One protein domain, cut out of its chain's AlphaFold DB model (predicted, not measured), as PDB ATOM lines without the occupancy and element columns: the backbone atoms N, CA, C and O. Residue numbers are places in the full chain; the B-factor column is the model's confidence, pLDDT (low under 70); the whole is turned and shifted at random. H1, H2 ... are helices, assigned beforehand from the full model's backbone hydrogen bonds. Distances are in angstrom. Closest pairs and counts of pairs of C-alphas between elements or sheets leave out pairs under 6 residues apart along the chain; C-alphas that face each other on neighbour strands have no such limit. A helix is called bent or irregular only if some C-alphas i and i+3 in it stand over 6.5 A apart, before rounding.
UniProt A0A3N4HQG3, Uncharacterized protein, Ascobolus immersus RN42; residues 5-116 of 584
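What this domain is: This is residues 5 to 116 of the 584 residues of an uncharacterized protein of Ascobolus immersus RN42 (UniProt A0A3N4HQG3). The kinked longest helix, H2, and the long helix H3 cross as the core, with H1 and H4 packed on opposite sides of H3. The small helix H5 lies out beyond H4, and residues 77 to 92 make a long stretch with no named element. The printed part has 112 residues, with five named helices, H1 to H5 in chain order, and no named strand: all helix. It is compact, with a radius of gyration of the C-alphas of 15.1 A, yet elongated, spanning 46 by 30 by 23 A.

How they stand to each other: H2, residues 24 to 48, has a kink of 47 degrees near residue 31 and is irregular, C-alphas 29 and 32 being 7.9 A apart. It touches H3, residues 56 to 76, at a steep tilt of 63 degrees, opposite ways; the closest C-alphas, of Leu 39 and Ala 63, are 4.9 A apart. H1, residues 5 to 17, touches residues 67 to 75 of H3, closest at C-alphas Ala 12 and Val 75, 5.3 A. H1 and H2 form a helical hairpin at 33 degrees, a shallow tilt only just short of steep. H4, residues 93 to 104, touches H3 about perpendicular, at 82 degrees, closest at C-alphas Phe 62 and Ala 99, 5.2 A. H5, residues 107 to 113, is close to but not clearly touching H4. Every O i to N i+4 pair is within hydrogen-bond range in H1, H3, H4 and H5; in H2, 17 of 21.

Where its parts are: H2 measures 34.5 A and H3 30.4 A from first to last C-alpha; H1 measures 18.2 A, H4 15.6 A and H5 10.2 A. C-alpha 5 is at (-19.030, 29.922, -32.294) and C-alpha 113 at (-16.559, 57.034, -29.951).

The domain as a whole: The C-alphas farthest apart, of Asp 19 and Asn 51, are 46.5 A apart. The printed part has no cut. The link from H3 to H4 is long. Residues 50 to 51 and 106 to 116 have pLDDT under 70.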
ATOM      1  N   ARG A   5     -19.560  29.618 -30.955       88.94
ATOM      2  CA  ARG A   5     -19.030  29.922 -32.294       88.94
ATOM      3  C   ARG A   5     -18.535  28.687 -33.055       88.94
ATOM      4  O   ARG A   5     -18.919  28.523 -34.203       88.94
ATOM      5  N   GLN A   6     -17.745  27.803 -32.442       90.06
ATOM      6  CA  GLN A   6     -17.271  26.574 -33.105       90.06
ATOM      7  C   GLN A   6     -18.414  25.609 -33.448       90.06
ATOM      8  O   GLN A   6     -18.316  24.842 -34.407       90.06
ATOM      9  N   LEU A   7     -19.493  25.623 -32.661       93.94
ATOM     10  CA  LEU A   7     -20.701  24.859 -32.959       93.94
ATOM     11  C   LEU A   7     -21.457  25.481 -34.144       93.94
ATOM     12  O   LEU A   7     -21.799  24.747 -35.069       93.94
ATOM     13  N   ARG A   8     -21.621  26.814 -34.185       95.50
ATOM     14  CA  ARG A   8     -22.180  27.535 -35.348       95.50
ATOM     15  C   ARG A   8     -21.344  27.323 -36.616       95.50
ATOM     16  O   ARG A   8     -21.914  27.069 -37.668       95.50
ATOM     17  N   GLU A   9     -20.015  27.353 -36.513       93.38
ATOM     18  CA  GLU A   9     -19.086  27.088 -37.623       93.38
ATOM     19  C   GLU A   9     -19.282  25.677 -38.197       93.38
ATOM     20  O   GLU A   9     -19.420  25.512 -39.409       93.38
ATOM     21  N   LEU A  10     -19.358  24.656 -37.335       94.00
ATOM     22  CA  LEU A  10     -19.646  23.283 -37.755       94.00
ATOM     23  C   LEU A  10     -21.039  23.159 -38.389       94.00
ATOM     24  O   LEU A  10     -21.186  22.499 -39.413       94.00
ATOM     25  N   PHE A  11     -22.053  23.798 -37.804       95.38
ATOM     26  CA  PHE A  11     -23.423  23.758 -38.315       95.38
ATOM     27  C   PHE A  11     -23.542  24.449 -39.683       95.38
ATOM     28  O   PHE A  11     -24.139  23.885 -40.596       95.38
ATOM     29  N   ALA A  12     -22.877  25.592 -39.883       95.12
ATOM     30  CA  ALA A  12     -22.785  26.266 -41.178       95.12
ATOM     31  C   ALA A  12     -22.095  25.404 -42.246       95.12
ATOM     32  O   ALA A  12     -22.553  25.364 -43.384       95.12
ATOM     33  N   VAL A  13     -21.027  24.676 -41.889       94.12
ATOM     34  CA  VAL A  13     -20.368  23.718 -42.796       94.12
ATOM     35  C   VAL A  13     -21.325  22.593 -43.198       94.12
ATOM     36  O   VAL A  13     -21.349  22.222 -44.371       94.12
ATOM     37  N   ILE A  14     -22.135  22.079 -42.269       93.50
ATOM     38  CA  ILE A  14     -23.137  21.049 -42.572       93.50
ATOM     39  C   ILE A  14     -24.222  21.619 -43.502       93.50
ATOM     40  O   ILE A  14     -24.450  21.054 -44.562       93.50
ATOM     41  N   LEU A  15     -24.820  22.777 -43.191       93.44
ATOM     42  CA  LEU A  15     -25.811  23.445 -44.059       93.44
ATOM     43  C   LEU A  15     -25.251  23.795 -45.454       93.44
ATOM     44  O   LEU A  15     -25.951  23.725 -46.469       93.44
ATOM     45  N   GLY A  16     -23.977  24.183 -45.514       91.25
ATOM     46  CA  GLY A  16     -23.273  24.516 -46.746       91.25
ATOM     47  C   GLY A  16     -23.102  23.312 -47.671       91.25
ATOM     48  O   GLY A  16     -23.443  23.405 -48.851       91.25
ATOM     49  N   ASN A  17     -22.618  22.185 -47.140       89.00
ATOM     50  CA  ASN A  17     -22.128  21.056 -47.940       89.00
ATOM     51  C   ASN A  17     -23.070  19.841 -47.995       89.00
ATOM     52  O   ASN A  17     -22.986  19.080 -48.953       89.00
ATOM     53  N   GLU A  18     -23.949  19.660 -47.009       82.19
ATOM     54  CA  GLU A  18     -24.896  18.542 -46.947       82.19
ATOM     55  C   GLU A  18     -26.303  18.998 -47.362       82.19
ATOM     56  O   GLU A  18     -26.763  20.083 -46.988       82.19
ATOM     57  N   ASP A  19     -27.029  18.139 -48.077       76.81
ATOM     58  CA  ASP A  19     -28.445  18.348 -48.399       76.81
ATOM     59  C   ASP A  19     -29.331  17.932 -47.208       76.81
ATOM     60  O   ASP A  19     -30.095  16.966 -47.262       76.81
ATOM     61  N   LEU A  20     -29.207  18.657 -46.088       84.62
ATOM     62  CA  LEU A  20     -30.094  18.483 -44.937       84.62
ATOM     63  C   LEU A  20     -31.532  18.870 -45.308       84.62
ATOM     64  O   LEU A  20     -31.856  20.050 -45.436       84.62
ATOM     65  N   SER A  21     -32.411  17.870 -45.398       82.31
ATOM     66  CA  SER A  21     -33.837  18.065 -45.690       82.31
ATOM     67  C   SER A  21     -34.577  18.890 -44.632       82.31
ATOM     68  O   SER A  21     -35.570  19.537 -44.954       82.31
ATOM     69  N   ASP A  22     -34.127  18.832 -43.373       89.94
ATOM     70  CA  ASP A  22     -34.751  19.522 -42.242       89.94
ATOM     71  C   ASP A  22     -33.732  19.823 -41.112       89.94
ATOM     72  O   ASP A  22     -33.518  18.989 -40.229       89.94
ATOM     73  N   PRO A  23     -33.065  20.994 -41.126       94.19
ATOM     74  CA  PRO A  23     -32.149  21.400 -40.054       94.19
ATOM     75  C   PRO A  23     -32.828  22.035 -38.823       94.19
ATOM     76  O   PRO A  23     -32.170  22.182 -37.792       94.19
ATOM     77  N   GLY A  24     -34.112  22.398 -38.892       94.38
ATOM     78  CA  GLY A  24     -34.839  23.106 -37.827       94.38
ATOM     79  C   GLY A  24     -34.850  22.398 -36.463       94.38
ATOM     80  O   GLY A  24     -34.476  23.012 -35.461       94.38
ATOM     81  N   PRO A  25     -35.191  21.096 -36.384       94.69
ATOM     82  CA  PRO A  25     -35.126  20.331 -35.138       94.69
ATOM     83  C   PRO A  25     -33.723  20.300 -34.524       94.69
ATOM     84  O   PRO A  25     -33.583  20.324 -33.302       94.69
ATOM     85  N   LEU A  26     -32.682  20.276 -35.365       93.94
ATOM     86  CA  LEU A  26     -31.290  20.273 -34.922       93.94
ATOM     87  C   LEU A  26     -30.858  21.656 -34.414       93.94
ATOM     88  O   LEU A  26     -30.110  21.730 -33.442       93.94
ATOM     89  N   TRP A  27     -31.370  22.741 -35.006       95.88
ATOM     90  CA  TRP A  27     -31.223  24.082 -34.442       95.88
ATOM     91  C   TRP A  27     -31.856  24.167 -33.049       95.88
ATOM     92  O   TRP A  27     -31.147  24.433 -32.084       95.88
ATOM     93  N   HIS A  28     -33.148  23.855 -32.912       95.00
ATOM     94  CA  HIS A  28     -33.857  23.976 -31.630       95.00
ATOM     95  C   HIS A  28     -33.306  23.068 -30.522       95.00
ATOM     96  O   HIS A  28     -33.395  23.407 -29.345       95.00
ATOM     97  N   GLN A  29     -32.703  21.927 -30.870       95.31
ATOM     98  CA  GLN A  29     -32.030  21.073 -29.892       95.31
ATOM     99  C   GLN A  29     -30.776  21.729 -29.286       95.31
ATOM    100  O   GLN A  29     -30.451  21.457 -28.130       95.31
ATOM    101  N   PHE A  30     -30.069  22.563 -30.053       95.31
ATOM    102  CA  PHE A  30     -28.752  23.102 -29.696       95.31
ATOM    103  C   PHE A  30     -28.691  24.639 -29.665       95.31
ATOM    104  O   PHE A  30     -27.618  25.193 -29.456       95.31
ATOM    105  N   GLU A  31     -29.813  25.355 -29.811       95.12
ATOM    106  CA  GLU A  31     -29.861  26.828 -29.843       95.12
ATOM    107  C   GLU A  31     -29.274  27.484 -28.582       95.12
ATOM    108  O   GLU A  31     -28.635  28.534 -28.672       95.12
ATOM    109  N   ALA A  32     -29.392  26.837 -27.418       94.31
ATOM    110  CA  ALA A  32     -28.753  27.274 -26.177       94.31
ATOM    111  C   ALA A  32     -27.213  27.178 -26.242       94.31
ATOM    112  O   ALA A  32     -26.518  28.122 -25.869       94.31
ATOM    113  N   ASP A  33     -26.674  26.081 -26.782       95.12
ATOM    114  CA  ASP A  33     -25.229  25.896 -26.973       95.12
ATOM    115  C   ASP A  33     -24.694  26.792 -28.108       95.12
ATOM    116  O   ASP A  33     -23.599  27.349 -28.016       95.12
ATOM    117  N   PHE A  34     -25.484  26.996 -29.170       94.75
ATOM    118  CA  PHE A  34     -25.180  27.922 -30.264       94.75
ATOM    119  C   PHE A  34     -25.218  29.393 -29.841       94.75
ATOM    120  O   PHE A  34     -24.667  30.214 -30.570       94.75
ATOM    121  N   SER A  35     -25.838  29.748 -28.712       95.31
ATOM    122  CA  SER A  35     -25.978  31.136 -28.245       95.31
ATOM    123  C   SER A  35     -25.223  31.453 -26.946       95.31
ATOM    124  O   SER A  35     -25.164  32.618 -26.550       95.31
ATOM    125  N   GLU A  36     -24.582  30.464 -26.311       93.06
ATOM    126  CA  GLU A  36     -23.897  30.599 -25.014       93.06
ATOM    127  C   GLU A  36     -22.900  31.779 -24.965       93.06
ATOM    128  O   GLU A  36     -22.880  32.547 -23.997       93.06
ATOM    129  N   ASP A  37     -22.098  31.976 -26.020       89.94
ATOM    130  CA  ASP A  37     -21.103  33.054 -26.092       89.94
ATOM    131  C   ASP A  37     -21.739  34.447 -26.225       89.94
ATOM    132  O   ASP A  37     -21.216  35.416 -25.664       89.94
ATOM    133  N   PHE A  38     -22.883  34.558 -26.902       91.06
ATOM    134  CA  PHE A  38     -23.665  35.795 -26.955       91.06
ATOM    135  C   PHE A  38     -24.396  36.064 -25.638       91.06
ATOM    136  O   PHE A  38     -24.339  37.185 -25.133       91.06
ATOM    137  N   LEU A  39     -24.992  35.039 -25.020       91.56
ATOM    138  CA  LEU A  39     -25.662  35.144 -23.722       91.56
ATOM    139  C   LEU A  39     -24.692  35.590 -22.620       91.56
ATOM    140  O   LEU A  39     -25.031  36.442 -21.794       91.56
ATOM    141  N   TYR A  40     -23.463  35.065 -22.625       88.44
ATOM    142  CA  TYR A  40     -22.400  35.511 -21.725       88.44
ATOM    143  C   TYR A  40     -22.069  37.000 -21.926       88.44
ATOM    144  O   TYR A  40     -22.050  37.760 -20.955       88.44
ATOM    145  N   ARG A  41     -21.873  37.451 -23.174       85.12
ATOM    146  CA  ARG A  41     -21.586  38.867 -23.477       85.12
ATOM    147  C   ARG A  41     -22.742  39.795 -23.096       85.12
ATOM    148  O   ARG A  41     -22.494  40.842 -22.502       85.12
ATOM    149  N   LEU A  42     -23.989  39.398 -23.365       87.00
ATOM    150  CA  LEU A  42     -25.189  40.143 -22.973       87.00
ATOM    151  C   LEU A  42     -25.256  40.311 -21.450       87.00
ATOM    152  O   LEU A  42     -25.456  41.419 -20.963       87.00
ATOM    153  N   ARG A  43     -25.006  39.240 -20.682       88.44
ATOM    154  CA  ARG A  43     -24.946  39.298 -19.210       88.44
ATOM    155  C   ARG A  43     -23.861  40.258 -18.710       88.44
ATOM    156  O   ARG A  43     -24.136  41.043 -17.803       88.44
ATOM    157  N   MET A  44     -22.673  40.245 -19.320       83.31
ATOM    158  CA  MET A  44     -21.585  41.170 -18.972       83.31
ATOM    159  C   MET A  44     -21.972  42.631 -19.251       83.31
ATOM    160  O   MET A  44     -21.921  43.456 -18.343       83.31
ATOM    161  N   ARG A  45     -22.456  42.945 -20.461       82.88
ATOM    162  CA  ARG A  45     -22.858  44.310 -20.858       82.88
ATOM    163  C   ARG A  45     -24.038  44.858 -20.052       82.88
ATOM    164  O   ARG A  45     -24.054  46.038 -19.707       82.88
ATOM    165  N   LEU A  46     -25.007  44.014 -19.702       83.44
ATOM    166  CA  LEU A  46     -26.128  44.413 -18.845       83.44
ATOM    167  C   LEU A  46     -25.704  44.644 -17.388       83.44
ATOM    168  O   LEU A  46     -26.268  45.513 -16.732       83.44
ATOM    169  N   SER A  47     -24.677  43.941 -16.903       78.44
ATOM    170  CA  SER A  47     -24.087  44.211 -15.581       78.44
ATOM    171  C   SER A  47     -23.331  45.548 -15.527       78.44
ATOM    172  O   SER A  47     -23.185  46.126 -14.456       78.44
ATOM    173  N   GLU A  48     -22.863  46.064 -16.671       77.12
ATOM    174  CA  GLU A  48     -22.268  47.406 -16.782       77.12
ATOM    175  C   GLU A  48     -23.352  48.502 -16.841       77.12
ATOM    176  O   GLU A  48     -23.222  49.557 -16.212       77.12
ATOM    177  N   ARG A  49     -24.456  48.256 -17.563       70.44
ATOM    178  CA  ARG A  49     -25.601  49.178 -17.680       70.44
ATOM    179  C   ARG A  49     -26.613  48.982 -16.540       70.44
ATOM    180  O   ARG A  49     -27.739  48.553 -16.777       70.44
ATOM    181  N   ASN A  50     -26.241  49.413 -15.331       60.81
ATOM    182  CA  ASN A  50     -27.004  49.329 -14.063       60.81
ATOM    183  C   ASN A  50     -28.486  49.804 -14.055       60.81
ATOM    184  O   ASN A  50     -29.135  49.723 -13.014       60.81
ATOM    185  N   ASN A  51     -29.034  50.309 -15.165       66.62
ATOM    186  CA  ASN A  51     -30.357  50.936 -15.243       66.62
ATOM    187  C   ASN A  51     -31.418  50.119 -16.011       66.62
ATOM    188  O   ASN A  51     -32.557  50.576 -16.088       66.62
ATOM    189  N   ILE A  52     -31.085  48.960 -16.602       70.75
ATOM    190  CA  ILE A  52     -32.049  48.162 -17.388       70.75
ATOM    191  C   ILE A  52     -32.011  46.687 -16.974       70.75
ATOM    192  O   ILE A  52     -31.029  45.981 -17.204       70.75
ATOM    193  N   THR A  53     -33.110  46.203 -16.396       75.62
ATOM    194  CA  THR A  53     -33.287  44.801 -16.002       75.62
ATOM    195  C   THR A  53     -34.124  44.043 -17.030       75.62
ATOM    196  O   THR A  53     -35.348  44.143 -17.029       75.62
ATOM    197  N   PHE A  54     -33.467  43.248 -17.871       80.81
ATOM    198  CA  PHE A  54     -34.124  42.240 -18.709       80.81
ATOM    199  C   PHE A  54     -34.326  40.932 -17.937       80.81
ATOM    200  O   PHE A  54     -33.497  40.579 -17.083       80.81
ATOM    201  N   THR A  55     -35.382  40.181 -18.255       87.00
ATOM    202  CA  THR A  55     -35.548  38.816 -17.742       87.00
ATOM    203  C   THR A  55     -34.495  37.891 -18.358       87.00
ATOM    204  O   THR A  55     -33.875  38.203 -19.378       87.00
ATOM    205  N   ASP A  56     -34.240  36.739 -17.736       85.62
ATOM    206  CA  ASP A  56     -33.301  35.769 -18.311       85.62
ATOM    207  C   ASP A  56     -33.847  35.091 -19.578       85.62
ATOM    208  O   ASP A  56     -33.051  34.654 -20.408       85.62
ATOM    209  N   ALA A  57     -35.173  35.082 -19.769       87.62
ATOM    210  CA  ALA A  57     -35.805  34.661 -21.016       87.62
ATOM    211  C   ALA A  57     -35.489  35.645 -22.155       87.62
ATOM    212  O   ALA A  57     -35.005  35.210 -23.197       87.62
ATOM    213  N   ASP A  58     -35.644  36.958 -21.927       88.38
ATOM    214  CA  ASP A  58     -35.328  37.991 -22.931       88.38
ATOM    215  C   ASP A  58     -33.854  37.908 -23.356       88.38
ATOM    216  O   ASP A  58     -33.537  37.863 -24.542       88.38
ATOM    217  N   LYS A  59     -32.937  37.796 -22.381       88.69
ATOM    218  CA  LYS A  59     -31.491  37.641 -22.644       88.69
ATOM    219  C   LYS A  59     -31.190  36.402 -23.486       88.69
ATOM    220  O   LYS A  59     -30.290  36.452 -24.320       88.69
ATOM    221  N   SER A  60     -31.904  35.300 -23.250       90.75
ATOM    222  CA  SER A  60     -31.756  34.072 -24.034       90.75
ATOM    223  C   SER A  60     -32.297  34.250 -25.453       90.75
ATOM    224  O   SER A  60     -31.620  33.858 -26.396       90.75
ATOM    225  N   GLY A  61     -33.456  34.899 -25.621       92.44
ATOM    226  CA  GLY A  61     -34.016  35.235 -26.935       92.44
ATOM    227  C   GLY A  61     -33.058  36.094 -27.763       92.44
ATOM    228  O   GLY A  61     -32.669  35.703 -28.861       92.44
ATOM    229  N   PHE A  62     -32.565  37.196 -27.190       93.38
ATOM    230  CA  PHE A  62     -31.555  38.055 -27.817       93.38
ATOM    231  C   PHE A  62     -30.284  37.286 -28.210       93.38
ATOM    232  O   PHE A  62     -29.754  37.481 -29.303       93.38
ATOM    233  N   ALA A  63     -29.800  36.383 -27.352       93.81
ATOM    234  CA  ALA A  63     -28.628  35.562 -27.648       93.81
ATOM    235  C   ALA A  63     -28.861  34.598 -28.827       93.81
ATOM    236  O   ALA A  63     -27.955  34.403 -29.640       93.81
ATOM    237  N   VAL A  64     -30.061  34.016 -28.935       95.81
ATOM    238  CA  VAL A  64     -30.458  33.138 -30.047       95.81
ATOM    239  C   VAL A  64     -30.583  33.925 -31.355       95.81
ATOM    240  O   VAL A  64     -30.081  33.456 -32.374       95.81
ATOM    241  N   GLN A  65     -31.142  35.141 -31.340       95.31
ATOM    242  CA  GLN A  65     -31.209  36.000 -32.536       95.31
ATOM    243  C   GLN A  65     -29.813  36.376 -33.059       95.31
ATOM    244  O   GLN A  65     -29.538  36.233 -34.248       95.31
ATOM    245  N   LEU A  66     -28.885  36.754 -32.171       93.44
ATOM    246  CA  LEU A  66     -27.481  37.018 -32.526       93.44
ATOM    247  C   LEU A  66     -26.759  35.771 -33.068       93.44
ATOM    248  O   LEU A  66     -25.948  35.852 -33.992       93.44
ATOM    249  N   ALA A  67     -27.050  34.598 -32.498       95.56
ATOM    250  CA  ALA A  67     -26.528  33.328 -32.992       95.56
ATOM    251  C   ALA A  67     -27.042  33.002 -34.403       95.56
ATOM    252  O   ALA A  67     -26.287  32.456 -35.209       95.56
ATOM    253  N   LEU A  68     -28.296  33.353 -34.696       95.75
ATOM    254  CA  LEU A  68     -28.959  33.133 -35.978       95.75
ATOM    255  C   LEU A  68     -28.474  34.121 -37.058       95.75
ATOM    256  O   LEU A  68     -28.182  33.686 -38.171       95.75
ATOM    257  N   GLU A  69     -28.281  35.403 -36.722       94.75
ATOM    258  CA  GLU A  69     -27.621  36.399 -37.587       94.75
ATOM    259  C   GLU A  69     -26.219  35.918 -37.988       94.75
ATOM    260  O   GLU A  69     -25.926  35.755 -39.174       94.75
ATOM    261  N   HIS A  70     -25.381  35.577 -37.003       94.00
ATOM    262  CA  HIS A  70     -24.029  35.075 -37.250       94.00
ATOM    263  C   HIS A  70     -24.035  33.768 -38.062       94.00
ATOM    264  O   HIS A  70     -23.143  33.541 -38.876       94.00
ATOM    265  N   LEU A  71     -25.014  32.878 -37.860       95.31
ATOM    266  CA  LEU A  71     -25.157  31.685 -38.698       95.31
ATOM    267  C   LEU A  71     -25.520  32.056 -40.146       95.31
ATOM    268  O   LEU A  71     -24.980  31.447 -41.070       95.31
ATOM    269  N   SER A  72     -26.381  33.055 -40.353       94.50
ATOM    270  CA  SER A  72     -26.763  33.541 -41.684       94.50
ATOM    271  C   SER A  72     -25.554  34.043 -42.468       94.50
ATOM    272  O   SER A  72     -25.317  33.579 -43.585       94.50
ATOM    273  N   GLU A  73     -24.725  34.895 -41.857       92.12
ATOM    274  CA  GLU A  73     -23.466  35.363 -42.456       92.12
ATOM    275  C   GLU A  73     -22.556  34.194 -42.863       92.12
ATOM    276  O   GLU A  73     -21.984  34.182 -43.954       92.12
ATOM    277  N   MET A  74     -22.449  33.170 -42.009       93.31
ATOM    278  CA  MET A  74     -21.638  31.989 -42.293       93.31
ATOM    279  C   MET A  74     -22.186  31.145 -43.449       93.31
ATOM    280  O   MET A  74     -21.411  30.717 -44.306       93.31
ATOM    281  N   VAL A  75     -23.498  30.911 -43.515       93.31
ATOM    282  CA  VAL A  75     -24.128  30.124 -44.592       93.31
ATOM    283  C   VAL A  75     -24.055  30.863 -45.937       93.31
ATOM    284  O   VAL A  75     -23.805  30.229 -46.967       93.31
ATOM    285  N   GLN A  76     -24.114  32.199 -45.929       91.81
ATOM    286  CA  GLN A  76     -23.891  33.032 -47.118       91.81
ATOM    287  C   GLN A  76     -22.494  32.852 -47.733       91.81
ATOM    288  O   GLN A  76     -22.351  32.996 -48.949       91.81
ATOM    289  N   THR A  77     -21.470  32.454 -46.961       90.50
ATOM    290  CA  THR A  77     -20.140  32.137 -47.528       90.50
ATOM    291  C   THR A  77     -20.151  30.920 -48.463       90.50
ATOM    292  O   THR A  77     -19.299  30.824 -49.345       90.50
ATOM    293  N   PHE A  78     -21.151  30.039 -48.335       91.31
ATOM    294  CA  PHE A  78     -21.407  28.911 -49.239       91.31
ATOM    295  C   PHE A  78     -22.399  29.257 -50.367       91.31
ATOM    296  O   PHE A  78     -22.802  28.377 -51.123       91.31
ATOM    297  N   GLY A  79     -22.821  30.522 -50.489       91.38
ATOM    298  CA  GLY A  79     -23.782  30.973 -51.502       91.38
ATOM    299  C   GLY A  79     -25.240  30.572 -51.237       91.38
ATOM    300  O   GLY A  79     -26.071  30.704 -52.132       91.38
ATOM    301  N   LYS A  80     -25.562  30.093 -50.028       91.25
ATOM    302  CA  LYS A  80     -26.925  29.761 -49.577       91.25
ATOM    303  C   LYS A  80     -27.448  30.861 -48.635       91.25
ATOM    304  O   LYS A  80     -26.661  31.470 -47.918       91.25
ATOM    305  N   SER A  81     -28.761  31.100 -48.599       92.06
ATOM    306  CA  SER A  81     -29.407  31.854 -47.502       92.06
ATOM    307  C   SER A  81     -29.975  30.881 -46.466       92.06
ATOM    308  O   SER A  81     -30.269  29.735 -46.813       92.06
ATOM    309  N   LEU A  82     -30.200  31.327 -45.225       91.06
ATOM    310  CA  LEU A  82     -30.979  30.543 -44.260       91.06
ATOM    311  C   LEU A  82     -32.430  30.334 -44.719       91.06
ATOM    312  O   LEU A  82     -32.977  29.264 -44.473       91.06
ATOM    313  N   ASP A  83     -33.001  31.270 -45.486       90.56
ATOM    314  CA  ASP A  83     -34.367  31.176 -46.040       90.56
ATOM    315  C   ASP A  83     -34.572  29.965 -46.969       90.56
ATOM    316  O   ASP A  83     -35.700  29.545 -47.231       90.56
ATOM    317  N   PHE A  84     -33.477  29.388 -47.482       88.94
ATOM    318  CA  PHE A  84     -33.507  28.142 -48.247       88.94
ATOM    319  C   PHE A  84     -34.021  26.966 -47.398       88.94
ATOM    320  O   PHE A  84     -34.696  26.065 -47.903       88.94
ATOM    321  N   PHE A  85     -33.745  26.990 -46.094       91.25
ATOM    322  CA  PHE A  85     -34.118  25.960 -45.139       91.25
ATOM    323  C   PHE A  85     -35.410  26.361 -44.422       91.25
ATOM    324  O   PHE A  85     -35.384  26.971 -43.360       91.25
ATOM    325  N   LYS A  86     -36.562  25.979 -44.987       87.50
ATOM    326  CA  LYS A  86     -37.909  26.358 -44.496       87.50
ATOM    327  C   LYS A  86     -38.205  26.055 -43.019       87.50
ATOM    328  O   LYS A  86     -39.200  26.554 -42.502       87.50
ATOM    329  N   SER A  87     -37.421  25.192 -42.382       91.56
ATOM    330  CA  SER A  87     -37.555  24.825 -40.973       91.56
ATOM    331  C   SER A  87     -36.626  25.585 -40.028       91.56
ATOM    332  O   SER A  87     -36.755  25.434 -38.816       91.56
ATOM    333  N   MET A  88     -35.702  26.397 -40.548       93.25
ATOM    334  CA  MET A  88     -34.927  27.310 -39.716       93.25
ATOM    335  C   MET A  88     -35.833  28.427 -39.183       93.25
ATOM    336  O   MET A  88     -36.718  28.893 -39.907       93.25
ATOM    337  N   PRO A  89     -35.625  28.888 -37.937       93.75
ATOM    338  CA  PRO A  89     -36.308  30.076 -37.451       93.75
ATOM    339  C   PRO A  89     -35.928  31.304 -38.284       93.75
ATOM    340  O   PRO A  89     -34.828  31.400 -38.828       93.75
ATOM    341  N   VAL A  90     -36.863  32.248 -38.357       92.69
ATOM    342  CA  VAL A  90     -36.664  33.554 -38.991       92.69
ATOM    343  C   VAL A  90     -36.044  34.507 -37.971       92.69
ATOM    344  O   VAL A  90     -36.384  34.458 -36.787       92.69
ATOM    345  N   ILE A  91     -35.141  35.369 -38.434       93.38
ATOM    346  CA  ILE A  91     -34.554  36.435 -37.618       93.38
ATOM    347  C   ILE A  91     -35.645  37.458 -37.274       93.38
ATOM    348  O   ILE A  91     -36.300  38.000 -38.161       93.38
ATOM    349  N   ASP A  92     -35.823  37.729 -35.984       93.88
ATOM    350  CA  ASP A  92     -36.665  38.822 -35.493       93.88
ATOM    351  C   ASP A  92     -35.828  40.111 -35.513       93.88
ATOM    352  O   ASP A  92     -34.942  40.296 -34.674       93.88
ATOM    353  N   GLU A  93     -36.060  40.971 -36.512       90.06
ATOM    354  CA  GLU A  93     -35.283  42.202 -36.725       90.06
ATOM    355  C   GLU A  93     -35.357  43.168 -35.529       90.06
ATOM    356  O   GLU A  93     -34.353  43.803 -35.204       90.06
ATOM    357  N   ASP A  94     -36.497  43.241 -34.829       89.44
ATOM    358  CA  ASP A  94     -36.684  44.124 -33.671       89.44
ATOM    359  C   ASP A  94     -35.893  43.609 -32.456       89.44
ATOM    360  O   ASP A  94     -35.174  44.369 -31.793       89.44
ATOM    361  N   GLN A  95     -35.963  42.300 -32.177       90.62
ATOM    362  CA  GLN A  95     -35.153  41.676 -31.126       90.62
ATOM    363  C   GLN A  95     -33.659  41.735 -31.443       90.62
ATOM    364  O   GLN A  95     -32.853  41.968 -30.539       90.62
ATOM    365  N   LEU A  96     -33.278  41.542 -32.707       90.50
ATOM    366  CA  LEU A  96     -31.888  41.610 -33.143       90.50
ATOM    367  C   LEU A  96     -31.333  43.035 -33.027       90.50
ATOM    368  O   LEU A  96     -30.234  43.221 -32.504       90.50
ATOM    369  N   ALA A  97     -32.101  44.049 -33.433       86.62
ATOM    370  CA  ALA A  97     -31.733  45.452 -33.259       86.62
ATOM    371  C   ALA A  97     -31.524  45.800 -31.775       86.62
ATOM    372  O   ALA A  97     -30.512  46.412 -31.425       86.62
ATOM    373  N   MET A  98     -32.419  45.344 -30.889       87.19
ATOM    374  CA  MET A  98     -32.282  45.538 -29.442       87.19
ATOM    375  C   MET A  98     -31.061  44.800 -28.867       87.19
ATOM    376  O   MET A  98     -30.299  45.373 -28.086       87.19
ATOM    377  N   ALA A  99     -30.824  43.551 -29.279       87.81
ATOM    378  CA  ALA A  99     -29.661  42.766 -28.871       87.81
ATOM    379  C   ALA A  99     -28.339  43.445 -29.282       87.81
ATOM    380  O   ALA A  99     -27.405  43.545 -28.478       87.81
ATOM    381  N   ASN A 100     -28.299  43.977 -30.506       86.50
ATOM    382  CA  ASN A 100     -27.180  44.740 -31.045       86.50
ATOM    383  C   ASN A 100     -26.986  46.077 -30.302       86.50
ATOM    384  O   ASN A 100     -25.856  46.408 -29.948       86.50
ATOM    385  N   GLU A 101     -28.046  46.811 -29.943       84.94
ATOM    386  CA  GLU A 101     -27.931  48.030 -29.118       84.94
ATOM    387  C   GLU A 101     -27.395  47.743 -27.699       84.94
ATOM    388  O   GLU A 101     -26.591  48.512 -27.144       84.94
ATOM    389  N   ILE A 102     -27.803  46.623 -27.092       84.00
ATOM    390  CA  ILE A 102     -27.316  46.190 -25.774       84.00
ATOM    391  C   ILE A 102     -25.825  45.845 -25.841       84.00
ATOM    392  O   ILE A 102     -25.048  46.351 -25.027       84.00
ATOM    393  N   LEU A 103     -25.414  45.009 -26.800       81.62
ATOM    394  CA  LEU A 103     -24.022  44.573 -26.905       81.62
ATOM    395  C   LEU A 103     -23.076  45.674 -27.389       81.62
ATOM    396  O   LEU A 103     -21.946  45.760 -26.902       81.62
ATOM    397  N   TYR A 104     -23.507  46.471 -28.368       77.25
ATOM    398  CA  TYR A 104     -22.624  47.306 -29.188       77.25
ATOM    399  C   TYR A 104     -22.818  48.812 -28.962       77.25
ATOM    400  O   TYR A 104     -21.982  49.605 -29.395       77.25
ATOM    401  N   GLY A 105     -23.871  49.206 -28.236       71.69
ATOM    402  CA  GLY A 105     -24.248  50.607 -28.044       71.69
ATOM    403  C   GLY A 105     -25.194  51.107 -29.127       71.69
ATOM    404  O   GLY A 105     -25.404  50.449 -30.146       71.69
ATOM    405  N   SER A 106     -25.763  52.295 -28.915       60.22
ATOM    406  CA  SER A 106     -26.539  52.938 -29.970       60.22
ATOM    407  C   SER A 106     -25.628  53.254 -31.162       60.22
ATOM    408  O   SER A 106     -24.434  53.532 -31.006       60.22
ATOM    409  N   VAL A 107     -26.188  53.289 -32.375       54.25
ATOM    410  CA  VAL A 107     -25.445  53.710 -33.580       54.25
ATOM    411  C   VAL A 107     -24.840  55.115 -33.399       54.25
ATOM    412  O   VAL A 107     -23.777  55.410 -33.946       54.25
ATOM    413  N   GLN A 108     -25.460  55.966 -32.573       49.69
ATOM    414  CA  GLN A 108     -24.940  57.293 -32.234       49.69
ATOM    415  C   GLN A 108     -23.689  57.227 -31.345       49.69
ATOM    416  O   GLN A 108     -22.745  57.979 -31.587       49.69
ATOM    417  N   ASP A 109     -23.623  56.313 -30.373       51.84
ATOM    418  CA  ASP A 109     -22.425  56.094 -29.544       51.84
ATOM    419  C   ASP A 109     -21.281  55.478 -30.361       51.84
ATOM    420  O   ASP A 109     -20.116  55.856 -30.206       51.84
ATOM    421  N   MET A 110     -21.625  54.589 -31.296       48.78
ATOM    422  CA  MET A 110     -20.695  53.989 -32.257       48.78
ATOM    423  C   MET A 110     -20.041  55.060 -33.152       48.78
ATOM    424  O   MET A 110     -18.831  55.033 -33.383       48.78
ATOM    425  N   GLN A 111     -20.816  56.062 -33.585       48.47
ATOM    426  CA  GLN A 111     -20.315  57.226 -34.329       48.47
ATOM    427  C   GLN A 111     -19.543  58.223 -33.445       48.47
ATOM    428  O   GLN A 111     -18.546  58.784 -33.895       48.47
ATOM    429  N   ARG A 112     -19.956  58.438 -32.187       42.62
ATOM    430  CA  ARG A 112     -19.302  59.383 -31.257       42.62
ATOM    431  C   ARG A 112     -17.945  58.912 -30.749       42.62
ATOM    432  O   ARG A 112     -17.066  59.738 -30.520       42.62
ATOM    433  N   THR A 113     -17.788  57.611 -30.522       45.03
ATOM    434  CA  THR A 113     -16.559  57.034 -29.951       45.03
ATOM    435  C   THR A 113     -15.507  56.699 -31.005       45.03
ATOM    436  O   THR A 113     -14.347  56.490 -30.651       45.03
ATOM    437  N   GLY A 114     -15.883  56.636 -32.289       42.41
ATOM    438  CA  GLY A 114     -14.983  56.247 -33.380       42.41
ATOM    439  C   GLY A 114     -14.445  54.816 -33.252       42.41
ATOM    440  O   GLY A 114     -13.438  54.479 -33.873       42.41
ATOM    441  N   GLN A 115     -15.076  53.980 -32.420       42.69
ATOM    442  CA  GLN A 115     -14.585  52.654 -32.076       42.69
ATOM    443  C   GLN A 115     -15.562  51.561 -32.509       42.69
ATOM    444  O   GLN A 115     -16.574  51.294 -31.865       42.69
ATOM    445  N   VAL A 116     -15.174  50.847 -33.566       41.22
ATOM    446  CA  VAL A 116     -15.744  49.550 -33.958       41.22
ATOM    447  C   VAL A 116     -15.323  48.499 -32.917       41.22
ATOM    448  O   VAL A 116     -14.406  47.715 -33.142       41.22
TER     449      VAL A 116